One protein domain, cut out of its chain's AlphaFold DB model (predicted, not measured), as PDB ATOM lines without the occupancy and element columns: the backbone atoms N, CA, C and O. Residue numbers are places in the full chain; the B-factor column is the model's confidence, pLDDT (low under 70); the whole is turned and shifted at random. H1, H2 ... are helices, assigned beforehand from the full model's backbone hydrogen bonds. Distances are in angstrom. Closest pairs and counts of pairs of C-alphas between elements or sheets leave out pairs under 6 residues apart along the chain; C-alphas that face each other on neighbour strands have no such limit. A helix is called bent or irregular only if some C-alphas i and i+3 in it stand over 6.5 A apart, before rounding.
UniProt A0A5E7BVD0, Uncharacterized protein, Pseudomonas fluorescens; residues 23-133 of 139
ATOM      1  N   ASP A  23      99.637 143.155 105.521       76.44
ATOM      2  CA  ASP A  23      99.802 142.137 104.483       76.44
ATOM      3  C   ASP A  23     101.216 141.539 104.524       76.44
ATOM      4  O   ASP A  23     101.363 140.318 104.498       76.44
ATOM      5  N   ASP A  24     102.254 142.367 104.697       74.38
ATOM      6  CA  ASP A  24     103.642 141.893 104.814       74.38
ATOM      7  C   ASP A  24     103.856 141.067 106.092       74.38
ATOM      8  O   ASP A  24     104.497 140.016 106.054       74.38
ATOM      9  N   LEU A  25     103.275 141.496 107.221       77.00
ATOM     10  CA  LEU A  25     103.319 140.733 108.473       77.00
ATOM     11  C   LEU A  25     102.601 139.387 108.359       77.00
ATOM     12  O   LEU A  25     103.074 138.379 108.890       77.00
ATOM     13  N   GLN A  26     101.454 139.361 107.681       76.56
ATOM     14  CA  GLN A  26     100.688 138.137 107.485       76.56
ATOM     15  C   GLN A  26     101.424 137.175 106.547       76.56
ATOM     16  O   GLN A  26     101.480 135.980 106.831       76.56
ATOM     17  N   LEU A  27     102.055 137.683 105.484       78.00
ATOM     18  CA  LEU A  27     102.916 136.894 104.601       78.00
ATOM     19  C   LEU A  27     104.129 136.325 105.351       78.00
ATOM     20  O   LEU A  27     104.438 135.142 105.198       78.00
ATOM     21  N   GLU A  28     104.785 137.118 106.201       78.56
ATOM     22  CA  GLU A  28     105.922 136.649 107.001       78.56
ATOM     23  C   GLU A  28     105.507 135.550 107.993       78.56
ATOM     24  O   GLU A  28     106.199 134.535 108.125       78.56
ATOM     25  N   LEU A  29     104.367 135.722 108.667       79.69
ATOM     26  CA  LEU A  29     103.840 134.732 109.602       79.69
ATOM     27  C   LEU A  29     103.458 133.429 108.888       79.69
ATOM     28  O   LEU A  29     103.851 132.354 109.340       79.69
ATOM     29  N   CYS A  30     102.754 133.509 107.754       81.69
ATOM     30  CA  CYS A  30     102.398 132.340 106.947       81.69
ATOM     31  C   CYS A  30     103.643 131.578 106.472       81.69
ATOM     32  O   CYS A  30     103.684 130.354 106.569       81.69
ATOM     33  N   MET A  31     104.686 132.290 106.037       83.81
ATOM     34  CA  MET A  31     105.950 131.664 105.639       83.81
ATOM     35  C   MET A  31     106.656 130.962 106.804       83.81
ATOM     36  O   MET A  31     107.233 129.893 106.609       83.81
ATOM     37  N   LYS A  32     106.632 131.523 108.020       86.50
ATOM     38  CA  LYS A  32     107.196 130.862 109.213       86.50
ATOM     39  C   LYS A  32     106.424 129.596 109.578       86.50
ATOM     40  O   LYS A  32     107.043 128.575 109.861       86.50
ATOM     41  N   ILE A  33     105.094 129.656 109.515       90.81
ATOM     42  CA  ILE A  33     104.225 128.503 109.773       90.81
ATOM     43  C   ILE A  33     104.507 127.380 108.766       90.81
ATOM     44  O   ILE A  33     104.672 126.232 109.175       90.81
ATOM     45  N   GLU A  34     104.629 127.698 107.475       92.12
ATOM     46  CA  GLU A  34     104.879 126.680 106.447       92.12
ATOM     47  C   GLU A  34     106.281 126.063 106.569       92.12
ATOM     48  O   GLU A  34     106.419 124.844 106.496       92.12
ATOM     49  N   ASN A  35     107.314 126.869 106.852       92.69
ATOM     50  CA  ASN A  35     108.662 126.345 107.102       92.69
ATOM     51  C   ASN A  35     108.671 125.391 108.303       92.69
ATOM     52  O   ASN A  35     109.240 124.302 108.230       92.69
ATOM     53  N   LEU A  36     108.021 125.780 109.404       95.12
ATOM     54  CA  LEU A  36     107.939 124.949 110.599       95.12
ATOM     55  C   LEU A  36     107.214 123.625 110.317       95.12
ATOM     56  O   LEU A  36     107.692 122.563 110.718       95.12
ATOM     57  N   LYS A  37     106.099 123.682 109.586       96.62
ATOM     58  CA  LYS A  37     105.354 122.503 109.141       96.62
ATOM     59  C   LYS A  37     106.214 121.578 108.282       96.62
ATOM     60  O   LYS A  37     106.235 120.372 108.520       96.62
ATOM     61  N   GLU A  38     106.962 122.119 107.322       97.19
ATOM     62  CA  GLU A  38     107.874 121.335 106.485       97.19
ATOM     63  C   GLU A  38     108.925 120.603 107.336       97.19
ATOM     64  O   GLU A  38     109.164 119.407 107.142       97.19
ATOM     65  N   LYS A  39     109.534 121.292 108.313       97.62
ATOM     66  CA  LYS A  39     110.513 120.669 109.215       97.62
ATOM     67  C   LYS A  39     109.884 119.616 110.124       97.62
ATOM     68  O   LYS A  39     110.502 118.576 110.338       97.62
ATOM     69  N   ALA A  40     108.660 119.842 110.600       98.06
ATOM     70  CA  ALA A  40     107.918 118.864 111.393       98.06
ATOM     71  C   ALA A  40     107.670 117.570 110.602       98.06
ATOM     72  O   ALA A  40     107.986 116.487 111.087       98.06
ATOM     73  N   LEU A  41     107.211 117.678 109.350       98.38
ATOM     74  CA  LEU A  41     106.978 116.523 108.477       98.38
ATOM     75  C   LEU A  41     108.272 115.752 108.173       98.38
ATOM     76  O   LEU A  41     108.278 114.521 108.172       98.38
ATOM     77  N   LYS A  42     109.387 116.460 107.950       98.38
ATOM     78  CA  LYS A  42     110.701 115.827 107.749       98.38
ATOM     79  C   LYS A  42     111.172 115.078 108.994       98.38
ATOM     80  O   LYS A  42     111.630 113.942 108.882       98.38
ATOM     81  N   LEU A  43     111.037 115.691 110.169       98.56
ATOM     82  CA  LEU A  43     111.385 115.062 111.440       98.56
ATOM     83  C   LEU A  43     110.516 113.833 111.713       98.56
ATOM     84  O   LEU A  43     111.043 112.777 112.053       98.56
ATOM     85  N   ARG A  44     109.204 113.939 111.484       98.56
ATOM     86  CA  ARG A  44     108.258 112.825 111.582       98.56
ATOM     87  C   ARG A  44     108.698 111.638 110.727       98.56
ATOM     88  O   ARG A  44     108.824 110.532 111.243       98.56
ATOM     89  N   ALA A  45     108.997 111.878 109.450       98.38
ATOM     90  CA  ALA A  45     109.444 110.831 108.535       98.38
ATOM     91  C   ALA A  45     110.760 110.172 108.991       98.38
ATOM     92  O   ALA A  45     110.896 108.951 108.916       98.38
ATOM     93  N   ALA A  46     111.716 110.960 109.498       98.25
ATOM     94  CA  ALA A  46     112.981 110.438 110.021       98.25
ATOM     95  C   ALA A  46     112.782 109.563 111.271       98.25
ATOM     96  O   ALA A  46     113.412 108.514 111.397       98.25
ATOM     97  N   ILE A  47     111.882 109.965 112.174       98.38
ATOM     98  CA  ILE A  47     111.506 109.180 113.356       98.38
ATOM     99  C   ILE A  47     110.806 107.883 112.935       98.38
ATOM    100  O   ILE A  47     111.160 106.805 113.413       98.38
ATOM    101  N   ASP A  48     109.842 107.962 112.017       98.00
ATOM    102  CA  ASP A  48     109.051 106.815 111.565       98.00
ATOM    103  C   ASP A  48     109.898 105.731 110.891       98.00
ATOM    104  O   ASP A  48     109.616 104.543 111.060       98.00
ATOM    105  N   ALA A  49     110.970 106.117 110.195       97.94
ATOM    106  CA  ALA A  49     111.923 105.182 109.601       97.94
ATOM    107  C   ALA A  49     112.707 104.359 110.645       97.94
ATOM    108  O   ALA A  49     113.173 103.257 110.344       97.94
ATOM    109  N   LEU A  50     112.854 104.878 111.869       97.44
ATOM    110  CA  LEU A  50     113.713 104.305 112.910       97.44
ATOM    111  C   LEU A  50     112.930 103.705 114.083       97.44
ATOM    112  O   LEU A  50     113.404 102.749 114.690       97.44
ATOM    113  N   LYS A  51     111.719 104.192 114.380       95.81
ATOM    114  CA  LYS A  51     110.956 103.827 115.591       95.81
ATOM    115  C   LYS A  51     110.626 102.337 115.736       95.81
ATOM    116  O   LYS A  51     110.337 101.884 116.836       95.81
ATOM    117  N   ALA A  52     110.636 101.574 114.642       95.88
ATOM    118  CA  ALA A  52     110.430 100.124 114.684       95.88
ATOM    119  C   ALA A  52     111.688  99.346 115.119       95.88
ATOM    120  O   ALA A  52     111.580  98.192 115.521       95.88
ATOM    121  N   GLN A  53     112.866  99.961 115.001       96.25
ATOM    122  CA  GLN A  53     114.173  99.331 115.206       96.25
ATOM    123  C   GLN A  53     114.894  99.886 116.438       96.25
ATOM    124  O   GLN A  53     115.625  99.149 117.094       96.25
ATOM    125  N   ASP A  54     114.674 101.161 116.763       97.44
ATOM    126  CA  ASP A  54     115.310 101.841 117.887       97.44
ATOM    127  C   ASP A  54     114.256 102.323 118.912       97.44
ATOM    128  O   ASP A  54     113.436 103.200 118.600       97.44
ATOM    129  N   PRO A  55     114.268 101.785 120.148       97.56
ATOM    130  CA  PRO A  55     113.394 102.232 121.231       97.56
ATOM    131  C   PRO A  55     113.532 103.722 121.577       97.56
ATOM    132  O   PRO A  55     112.530 104.351 121.922       97.56
ATOM    133  N   ALA A  56     114.727 104.307 121.459       97.88
ATOM    134  CA  ALA A  56     114.946 105.729 121.706       97.88
ATOM    135  C   ALA A  56     114.242 106.586 120.643       97.88
ATOM    136  O   ALA A  56     113.660 107.622 120.963       97.88
ATOM    137  N   ALA A  57     114.195 106.123 119.387       98.00
ATOM    138  CA  ALA A  57     113.434 106.787 118.328       98.00
ATOM    139  C   ALA A  57     111.918 106.675 118.567       98.00
ATOM    140  O   ALA A  57     111.187 107.645 118.365       98.00
ATOM    141  N   ALA A  58     111.436 105.528 119.056       98.12
ATOM    142  CA  ALA A  58     110.036 105.378 119.463       98.12
ATOM    143  C   ALA A  58     109.672 106.310 120.631       98.12
ATOM    144  O   ALA A  58     108.608 106.929 120.626       98.12
ATOM    145  N   LYS A  59     110.574 106.463 121.603       98.31
ATOM    146  CA  LYS A  59     110.419 107.389 122.729       98.31
ATOM    147  C   LYS A  59     110.403 108.847 122.270       98.31
ATOM    148  O   LYS A  59     109.523 109.600 122.682       98.31
ATOM    149  N   LEU A  60     111.300 109.215 121.353       98.12
ATOM    150  CA  LEU A  60     111.322 110.537 120.726       98.12
ATOM    151  C   LEU A  60     109.995 110.840 120.013       98.12
ATOM    152  O   LEU A  60     109.490 111.955 120.129       98.12
ATOM    153  N   ALA A  61     109.409 109.851 119.326       98.06
ATOM    154  CA  ALA A  61     108.102 109.988 118.682       98.06
ATOM    155  C   ALA A  61     107.010 110.378 119.688       98.06
ATOM    156  O   ALA A  61     106.268 111.326 119.452       98.06
ATOM    157  N   VAL A  62     106.943 109.676 120.823       98.12
ATOM    158  CA  VAL A  62     105.943 109.929 121.873       98.12
ATOM    159  C   VAL A  62     106.136 111.302 122.511       98.12
ATOM    160  O   VAL A  62     105.164 112.032 122.687       98.12
ATOM    161  N   GLU A  63     107.375 111.674 122.844       97.56
ATOM    162  CA  GLU A  63     107.663 112.972 123.467       97.56
ATOM    163  C   GLU A  63     107.355 114.155 122.545       97.56
ATOM    164  O   GLU A  63     106.894 115.198 123.012       97.56
ATOM    165  N   LEU A  64     107.605 114.008 121.241       97.50
ATOM    166  CA  LEU A  64     107.390 115.075 120.267       97.50
ATOM    167  C   LEU A  64     105.990 115.099 119.660       97.50
ATOM    168  O   LEU A  64     105.644 116.116 119.062       97.50
ATOM    169  N   GLU A  65     105.182 114.047 119.815       97.81
ATOM    170  CA  GLU A  65     103.851 113.944 119.202       97.81
ATOM    171  C   GLU A  65     103.006 115.220 119.361       97.81
ATOM    172  O   GLU A  65     102.535 115.739 118.345       97.81
ATOM    173  N   PRO A  66     102.859 115.808 120.569       96.69
ATOM    174  CA  PRO A  66     102.036 117.004 120.727       96.69
ATOM    175  C   PRO A  66     102.572 118.187 119.913       96.69
ATOM    176  O   PRO A  66     101.801 118.925 119.306       96.69
ATOM    177  N   LEU A  67     103.894 118.359 119.864       96.50
ATOM    178  CA  LEU A  67     104.530 119.456 119.136       96.50
ATOM    179  C   LEU A  67     104.466 119.254 117.624       96.50
ATOM    180  O   LEU A  67     104.225 120.217 116.898       96.50
ATOM    181  N   LEU A  68     104.654 118.022 117.153       97.88
ATOM    182  CA  LEU A  68     104.570 117.693 115.735       97.88
ATOM    183  C   LEU A  68     103.154 117.937 115.211       97.88
ATOM    184  O   LEU A  68     103.007 118.628 114.210       97.88
ATOM    185  N   VAL A  69     102.112 117.503 115.926       98.06
ATOM    186  CA  VAL A  69     100.716 117.773 115.534       98.06
ATOM    187  C   VAL A  69     100.430 119.276 115.462       98.06
ATOM    188  O   VAL A  69      99.847 119.752 114.485       98.06
ATOM    189  N   LEU A  70     100.854 120.052 116.465       97.00
ATOM    190  CA  LEU A  70     100.646 121.505 116.473       97.00
ATOM    191  C   LEU A  70     101.403 122.204 115.333       97.00
ATOM    192  O   LEU A  70     100.881 123.141 114.728       97.00
ATOM    193  N   ALA A  71     102.624 121.763 115.026       96.25
ATOM    194  CA  ALA A  71     103.415 122.302 113.924       96.25
ATOM    195  C   ALA A  71     102.808 121.941 112.559       96.25
ATOM    196  O   ALA A  71     102.630 122.813 111.710       96.25
ATOM    197  N   GLU A  72     102.421 120.679 112.364       96.56
ATOM    198  CA  GLU A  72     101.824 120.161 111.128       96.56
ATOM    199  C   GLU A  72     100.485 120.842 110.791       96.56
ATOM    200  O   GLU A  72     100.166 121.071 109.619       96.56
ATOM    201  N   THR A  73      99.718 121.214 111.820       95.81
ATOM    202  CA  THR A  73      98.435 121.930 111.703       95.81
ATOM    203  C   THR A  73      98.573 123.457 111.717       95.81
ATOM    204  O   THR A  73      97.571 124.166 111.605       95.81
ATOM    205  N   GLY A  74      99.796 123.986 111.835       93.62
ATOM    206  CA  GLY A  74     100.069 125.426 111.833       93.62
ATOM    207  C   GLY A  74      99.532 126.176 113.058       93.62
ATOM    208  O   GLY A  74      99.222 127.368 112.987       93.62
ATOM    209  N   GLN A  75      99.388 125.482 114.186       93.88
ATOM    210  CA  GLN A  75      98.872 126.038 115.439       93.88
ATOM    211  C   GLN A  75      99.957 126.709 116.295       93.88
ATOM    212  O   GLN A  75      99.633 127.497 117.184       93.88
ATOM    213  N   ILE A  76     101.239 126.473 116.000       91.31
ATOM    214  CA  ILE A  76     102.362 127.161 116.652       91.31
ATOM    215  C   ILE A  76     102.589 128.514 115.972       91.31
ATOM    216  O   ILE A  76     103.097 128.589 114.857       91.31
ATOM    217  N   ARG A  77     102.187 129.592 116.653       87.19
ATOM    218  CA  ARG A  77     102.281 130.979 116.144       87.19
ATOM    219  C   ARG A  77     103.349 131.817 116.837       87.19
ATOM    220  O   ARG A  77     103.702 132.886 116.348       87.19
ATOM    221  N   THR A  78     103.836 131.347 117.977       87.69
ATOM    222  CA  THR A  78     104.834 132.025 118.802       87.69
ATOM    223  C   THR A  78     106.064 131.136 118.955       87.69
ATOM    224  O   THR A  78     105.892 129.940 119.203       87.69
ATOM    225  N   PRO A  79     107.281 131.696 118.840       89.62
ATOM    226  CA  PRO A  79     108.511 130.976 119.143       89.62
ATOM    227  C   PRO A  79     108.484 130.350 120.538       89.62
ATOM    228  O   PRO A  79     107.954 130.951 121.474       89.62
ATOM    229  N   MET A  80     109.076 129.167 120.671       91.88
ATOM    230  CA  MET A  80     109.269 128.497 121.956       91.88
ATOM    231  C   MET A  80     110.706 128.646 122.454       91.88
ATOM    232  O   MET A  80     111.642 128.790 121.665       91.88
ATOM    233  N   GLU A  81     110.896 128.551 123.768       89.06
ATOM    234  CA  GLU A  81     112.228 128.539 124.361       89.06
ATOM    235  C   GLU A  81     112.924 127.195 124.120       89.06
ATOM    236  O   GLU A  81     112.322 126.125 124.191       89.06
ATOM    237  N   TRP A  82     114.242 127.230 123.920       85.25
ATOM    238  CA  TRP A  82     115.054 126.037 123.636       85.25
ATOM    239  C   TRP A  82     114.932 124.912 124.674       85.25
ATOM    240  O   TRP A  82     115.098 123.741 124.328       85.25
ATOM    241  N   ARG A  83     114.691 125.283 125.937       87.31
ATOM    242  CA  ARG A  83     114.540 124.383 127.094       87.31
ATOM    243  C   ARG A  83     113.186 123.681 127.154       87.31
ATOM    244  O   ARG A  83     113.097 122.641 127.793       87.31
ATOM    245  N   ASP A  84     112.176 124.227 126.481       90.69
ATOM    246  CA  ASP A  84     110.816 123.687 126.497       90.69
ATOM    247  C   ASP A  84     110.621 122.610 125.416       90.69
ATOM    248  O   ASP A  84     109.572 121.974 125.342       90.69
ATOM    249  N   ILE A  85     111.637 122.382 124.573       93.00
ATOM    250  CA  ILE A  85     111.606 121.376 123.510       93.00
ATOM    251  C   ILE A  85     112.179 120.047 124.039       93.00
ATOM    252  O   ILE A  85     113.389 119.982 124.299       93.00
ATOM    253  N   PRO A  86     111.362 118.982 124.162       94.88
ATOM    254  CA  PRO A  86     111.791 117.690 124.693       94.88
ATOM    255  C   PRO A  86     112.682 116.913 123.703       94.88
ATOM    256  O   PRO A  86     112.952 117.360 122.586       94.88
ATOM    257  N   GLY A  87     113.188 115.752 124.126       94.69
ATOM    258  CA  GLY A  87     113.917 114.817 123.264       94.69
ATOM    259  C   GLY A  87     115.422 115.050 123.079       94.69
ATOM    260  O   GLY A  87     116.104 114.144 122.610       94.69
ATOM    261  N   ARG A  88     116.003 116.198 123.478       94.06
ATOM    262  CA  ARG A  88     117.460 116.443 123.295       94.06
ATOM    263  C   ARG A  88     118.332 115.379 123.969       94.06
ATOM    264  O   ARG A  88     119.351 114.989 123.409       94.06
ATOM    265  N   TYR A  89     117.949 114.941 125.164       95.62
ATOM    266  CA  TYR A  89     118.724 113.969 125.931       95.62
ATOM    267  C   TYR A  89     118.795 112.602 125.224       95.62
ATOM    268  O   TYR A  89     119.809 111.923 125.327       95.62
ATOM    269  N   LEU A  90     117.801 112.246 124.401       97.19
ATOM    270  CA  LEU A  90     117.797 111.005 123.616       97.19
ATOM    271  C   LEU A  90     118.930 110.964 122.574       97.19
ATOM    272  O   LEU A  90     119.440 109.896 122.246       97.19
ATOM    273  N   PHE A  91     119.382 112.124 122.087       95.94
ATOM    274  CA  PHE A  91     120.529 112.207 121.177       95.94
ATOM    275  C   PHE A  91     121.856 111.982 121.893       95.94
ATOM    276  O   PHE A  91     122.706 111.256 121.380       95.94
ATOM    277  N   THR A  92     122.023 112.579 123.073       92.81
ATOM    278  CA  THR A  92     123.294 112.559 123.807       92.81
ATOM    279  C   THR A  92     123.461 111.343 124.711       92.81
ATOM    280  O   THR A  92     124.586 110.910 124.933       92.81
ATOM    281  N   GLU A  93     122.365 110.804 125.245       95.88
ATOM    282  CA  GLU A  93     122.374 109.739 126.257       95.88
ATOM    283  C   GLU A  93     121.899 108.398 125.693       95.88
ATOM    284  O   GLU A  93     122.461 107.363 126.035       95.88
ATOM    285  N   GLU A  94     120.910 108.407 124.793       95.25
ATOM    286  CA  GLU A  94     120.358 107.185 124.186       95.25
ATOM    287  C   GLU A  94     120.878 106.937 122.756       95.25
ATOM    288  O   GLU A  94     120.446 106.015 122.073       95.25
ATOM    289  N   GLY A  95     121.861 107.724 122.306       94.75
ATOM    290  CA  GLY A  95     122.638 107.435 121.099       94.75
ATOM    291  C   GLY A  95     121.984 107.821 119.773       94.75
ATOM    292  O   GLY A  95     122.535 107.480 118.727       94.75
ATOM    293  N   LEU A  96     120.875 108.575 119.760       97.44
ATOM    294  CA  LEU A  96     120.232 108.979 118.498       97.44
ATOM    295  C   LEU A  96     121.114 109.871 117.606       97.44
ATOM    296  O   LEU A  96     120.874 109.939 116.401       97.44
ATOM    297  N   GLN A  97     122.167 110.497 118.153       95.31
ATOM    298  CA  GLN A  97     123.166 111.255 117.379       95.31
ATOM    299  C   GLN A  97     123.887 110.416 116.306       95.31
ATOM    300  O   GLN A  97     124.459 110.964 115.372       95.31
ATOM    301  N   GLN A  98     123.855 109.079 116.394       96.50
ATOM    302  CA  GLN A  98     124.411 108.217 115.343       96.50
ATOM    303  C   GLN A  98     123.637 108.325 114.014       96.50
ATOM    304  O   GLN A  98     124.178 108.029 112.949       96.50
ATOM    305  N   TYR A  99     122.375 108.760 114.060       97.62
ATOM    306  CA  TYR A  99     121.518 108.909 112.891       97.62
ATOM    307  C   TYR A  99     121.554 110.352 112.389       97.62
ATOM    308  O   TYR A  99     120.672 111.151 112.696       97.62
ATOM    309  N   ALA A 100     122.549 110.671 111.557       96.12
ATOM    310  CA  ALA A 100     122.777 112.031 111.058       96.12
ATOM    311  C   ALA A 100     121.520 112.691 110.453       96.12
ATOM    312  O   ALA A 100     121.250 113.860 110.707       96.12
ATOM    313  N   ALA A 101     120.713 111.937 109.696       96.38
ATOM    314  CA  ALA A 101     119.475 112.455 109.109       96.38
ATOM    315  C   ALA A 101     118.412 112.813 110.167       96.38
ATOM    316  O   ALA A 101     117.720 113.820 110.024       96.38
ATOM    317  N   LEU A 102     118.296 112.013 111.232       98.12
ATOM    318  CA  LEU A 102     117.378 112.278 112.339       98.12
ATOM    319  C   LEU A 102     117.856 113.475 113.169       98.12
ATOM    320  O   LEU A 102     117.060 114.359 113.477       98.12
ATOM    321  N   GLU A 103     119.149 113.523 113.496       97.44
ATOM    322  CA  GLU A 103     119.755 114.636 114.235       97.44
ATOM    323  C   GLU A 103     119.594 115.955 113.481       97.44
ATOM    324  O   GLU A 103     119.142 116.949 114.052       97.44
ATOM    325  N   GLN A 104     119.883 115.952 112.179       97.12
ATOM    326  CA  GLN A 104     119.706 117.124 111.335       97.12
ATOM    327  C   GLN A 104     118.240 117.569 111.294       97.12
ATOM    328  O   GLN A 104     117.958 118.747 111.511       97.12
ATOM    329  N   ALA A 105     117.298 116.650 111.058       97.81
ATOM    330  CA  ALA A 105     115.877 116.989 111.018       97.81
ATOM    331  C   ALA A 105     115.388 117.562 112.358       97.81
ATOM    332  O   ALA A 105     114.623 118.528 112.380       97.81
ATOM    333  N   PHE A 106     115.872 117.018 113.477       97.62
ATOM    334  CA  PHE A 106     115.556 117.516 114.811       97.62
ATOM    335  C   PHE A 106     116.124 118.920 115.043       97.62
ATOM    336  O   PHE A 106     115.410 119.802 115.519       97.62
ATOM    337  N   ALA A 107     117.378 119.166 114.659       95.25
ATOM    338  CA  ALA A 107     118.003 120.481 114.769       95.25
ATOM    339  C   ALA A 107     117.284 121.539 113.915       95.25
ATOM    340  O   ALA A 107     116.986 122.626 114.411       95.25
ATOM    341  N   GLU A 108     116.960 121.221 112.660       95.75
ATOM    342  CA  GLU A 108     116.228 122.123 111.765       95.75
ATOM    343  C   GLU A 108     114.832 122.448 112.302       95.75
ATOM    344  O   GLU A 108     114.434 123.614 112.316       95.75
ATOM    345  N   PHE A 109     114.110 121.440 112.801       96.25
ATOM    346  CA  PHE A 109     112.822 121.643 113.458       96.25
ATOM    347  C   PHE A 109     112.956 122.577 114.664       96.25
ATOM    348  O   PHE A 109     112.219 123.555 114.756       96.25
ATOM    349  N   LYS A 110     113.938 122.351 115.546       94.44
ATOM    350  CA  LYS A 110     114.187 123.212 116.714       94.44
ATOM    351  C   LYS A 110     114.502 124.661 116.349       94.44
ATOM    352  O   LYS A 110     114.059 125.570 117.051       94.44
ATOM    353  N   ILE A 111     115.262 124.888 115.278       91.94
ATOM    354  CA  ILE A 111     115.576 126.242 114.805       91.94
ATOM    355  C   ILE A 111     114.285 126.967 114.427       91.94
ATOM    356  O   ILE A 111     114.020 128.040 114.960       91.94
ATOM    357  N   GLU A 112     113.448 126.373 113.575       93.19
ATOM    358  CA  GLU A 112     112.182 126.994 113.160       93.19
ATOM    359  C   GLU A 112     111.214 127.173 114.343       93.19
ATOM    360  O   GLU A 112     110.596 128.227 114.491       93.19
ATOM    361  N   LEU A 113     111.172 126.208 115.264       92.62
ATOM    362  CA  LEU A 113     110.326 126.241 116.461       92.62
ATOM    363  C   LEU A 113     110.710 127.353 117.453       92.62
ATOM    364  O   LEU A 113     109.862 127.847 118.194       92.62
ATOM    365  N   THR A 114     111.974 127.782 117.445       90.94
ATOM    366  CA  THR A 114     112.497 128.869 118.296       90.94
ATOM    367  C   THR A 114     112.516 130.229 117.595       90.94
ATOM    368  O   THR A 114     113.125 131.180 118.080       90.94
ATOM    369  N   GLY A 115     111.789 130.353 116.480       85.12
ATOM    370  CA  GLY A 115     111.629 131.602 115.730       85.12
ATOM    371  C   GLY A 115     112.366 131.634 114.393       85.12
ATOM    372  O   GLY A 115     112.304 132.650 113.694       85.12
ATOM    373  N   GLY A 116     113.003 130.525 114.019       80.50
ATOM    374  CA  GLY A 116     113.653 130.333 112.732       80.50
ATOM    375  C   GLY A 116     114.973 131.067 112.587       80.50
ATOM    376  O   GLY A 116     115.435 131.824 113.444       80.50
ATOM    377  N   GLU A 117     115.608 130.828 111.447       69.75
ATOM    378  CA  GLU A 117     116.785 131.590 111.066       69.75
ATOM    379  C   GLU A 117     116.382 133.019 110.665       69.75
ATOM    380  O   GLU A 117     115.551 133.211 109.774       69.75
ATOM    381  N   SER A 118     116.982 134.034 111.303       63.16
ATOM    382  CA  SER A 118     116.692 135.437 110.973       63.16
ATOM    383  C   SER A 118     116.939 135.727 109.484       63.16
ATOM    384  O   SER A 118     117.867 135.185 108.878       63.16
ATOM    385  N   GLN A 119     116.152 136.630 108.882       62.50
ATOM    386  CA  GLN A 119     116.346 137.029 107.477       62.50
ATOM    387  C   GLN A 119     117.785 137.484 107.189       62.50
ATOM    388  O   GLN A 119     118.310 137.219 106.109       62.50
ATOM    389  N   THR A 120     118.440 138.136 108.151       56.25
ATOM    390  CA  THR A 120     119.841 138.556 108.042       56.25
ATOM    391  C   THR A 120     120.775 137.361 107.888       56.25
ATOM    392  O   THR A 120     121.616 137.359 106.992       56.25
ATOM    393  N   LEU A 121     120.601 136.317 108.702       64.75
ATOM    394  CA  LEU A 121     121.404 135.097 108.611       64.75
ATOM    395  C   LEU A 121     121.150 134.346 107.297       64.75
ATOM    396  O   LEU A 121     122.110 133.950 106.635       64.75
ATOM    397  N   ARG A 122     119.889 134.257 106.845       70.88
ATOM    398  CA  ARG A 122     119.549 133.676 105.531       70.88
ATOM    399  C   ARG A 122     120.240 134.418 104.380       70.88
ATOM    400  O   ARG A 122     120.825 133.786 103.504       70.88
ATOM    401  N   ARG A 123     120.235 135.758 104.399       71.19
ATOM    402  CA  ARG A 123     120.923 136.590 103.389       71.19
ATOM    403  C   ARG A 123     122.440 136.408 103.421       71.19
ATOM    404  O   ARG A 123     123.056 136.339 102.363       71.19
ATOM    405  N   LEU A 124     123.042 136.326 104.609       70.94
ATOM    406  CA  LEU A 124     124.484 136.109 104.758       70.94
ATOM    407  C   LEU A 124     124.907 134.733 104.229       70.94
ATOM    408  O   LEU A 124     125.909 134.643 103.522       70.94
ATOM    409  N   LYS A 125     124.135 133.677 104.512       76.69
ATOM    410  CA  LYS A 125     124.380 132.335 103.959       76.69
ATOM    411  C   LYS A 125     124.283 132.310 102.437       76.69
ATOM    412  O   LYS A 125     125.224 131.847 101.804       76.69
ATOM    413  N   ALA A 126     123.234 132.899 101.859       76.88
ATOM    414  CA  ALA A 126     123.078 132.979 100.404       76.88
ATOM    415  C   ALA A 126     124.285 133.660  99.726       76.88
ATOM    416  O   ALA A 126     124.811 133.149  98.741       76.88
ATOM    417  N   GLN A 127     124.792 134.756 100.306       74.31
ATOM    418  CA  GLN A 127     125.993 135.439  99.804       74.31
ATOM    419  C   GLN A 127     127.264 134.580  99.911       74.31
ATOM    420  O   GLN A 127     128.163 134.694  99.079       74.31
ATOM    421  N   MET A 128     127.379 133.743 100.945       75.75
ATOM    422  CA  MET A 128     128.519 132.838 101.117       75.75
ATOM    423  C   MET A 128     128.463 131.650 100.149       75.75
ATOM    424  O   MET A 128     129.499 131.243  99.627       75.75
ATOM    425  N   GLU A 129     127.273 131.123  99.871       72.69
ATOM    426  CA  GLU A 129     127.054 130.048  98.895       72.69
ATOM    427  C   GLU A 129     127.286 130.516  97.454       72.69
ATOM    428  O   GLU A 129     127.949 129.822  96.682       72.69
ATOM    429  N   GLU A 130     126.851 131.731  97.116       65.56
ATOM    430  CA  GLU A 130     127.133 132.361  95.823       65.56
ATOM    431  C   GLU A 130     128.643 132.558  95.616       65.56
ATOM    432  O   GLU A 130     129.186 132.174  94.580       65.56
ATOM    433  N   LYS A 131     129.355 133.038  96.647       60.72
ATOM    434  CA  LYS A 131     130.823 133.174  96.623       60.72
ATOM    435  C   LYS A 131     131.561 131.838  96.532       60.72
ATOM    436  O   LYS A 131     132.640 131.775  95.945       60.72
ATOM    437  N   LYS A 132     131.004 130.772  97.110       60.44
ATOM    438  CA  LYS A 132     131.563 129.415  97.026       60.44
ATOM    439  C   LYS A 132     131.407 128.832  95.617       60.44
ATOM    440  O   LYS A 132     132.327 128.174  95.138       60.44
ATOM    441  N   ASN A 133     130.296 129.119  94.937       59.28
ATOM    442  CA  ASN A 133     130.044 128.667  93.565       59.28
ATOM    443  C   ASN A 133     130.707 129.541  92.485       59.28
ATOM    444  O   ASN A 133     130.923 129.057  91.378       59.28
TER     445      ASN A 133
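This is residues 23 to 133 of the 139 residues of an uncharacterized protein of Pseudomonas fluorescens (UniProt A0A5E7BVD0). One long helix, H1, has H2 folded back beside it as a hairpin and H4 packed along it too, both running opposite ways to H1. The far arm, H5, sticks out from this body with residues 118 to 133, and residues 23 to 28 of H1 stick out as well. The printed part has 111 residues with five named helices, in the order H1 to H5, and no named strand; the class is all helix. The whole is compact, with a radius of gyration of the C-alphas of 15.2 A and spans of 43 by 36 by 23 A.

H1, residues 23 to 50, is 41.2 A long and begins with C-alpha 23 at (99.802, 142.137, 104.483). H2, residues 55 to 72, is 23.6 A long; it has a kink of 59 degrees near residue 66 and is irregular, with C-alphas 63 and 66 7.4 A apart. H4 is residues 100 to 113, 19.7 A. H3 is residues 88 to 92, 7.0 A. H5, residues 119 to 133, is 21.2 A long and ends with C-alpha 133 at (130.044, 128.667, 93.565).

H1 and H2 touch at a shallow tilt of 21 degrees; their closest C-alphas, of Lys 37 and Glu 72, are 4.7 A apart. H1 touches H4 at a shallow tilt of 27 degrees, closest at the C-alphas of Leu 43 and Ala 105, 4.9 A. H2 and H4 are near each other. H3 is close to but not clearly touching H2, where the closest C-alphas, of Ala 56 and Leu 90, are 6.3 A apart. H5 is apart from H4. Every O i to N i+4 pair is within hydrogen-bond range in H4 and H5; the figures are 23 of 24 in H1, 12 of 14 in H2 and 0 of 1 in H3, where 2 of 2 O i to N i+3 pairs are.

The printed part has no cut. The C-alphas of Asp 23 and Gln 53, the two farthest apart, are 46.4 A apart. The link H2 to H3, residues 73 to 87, is long. The pLDDT is under 70 at residues 117 to 121 and 130 to 133.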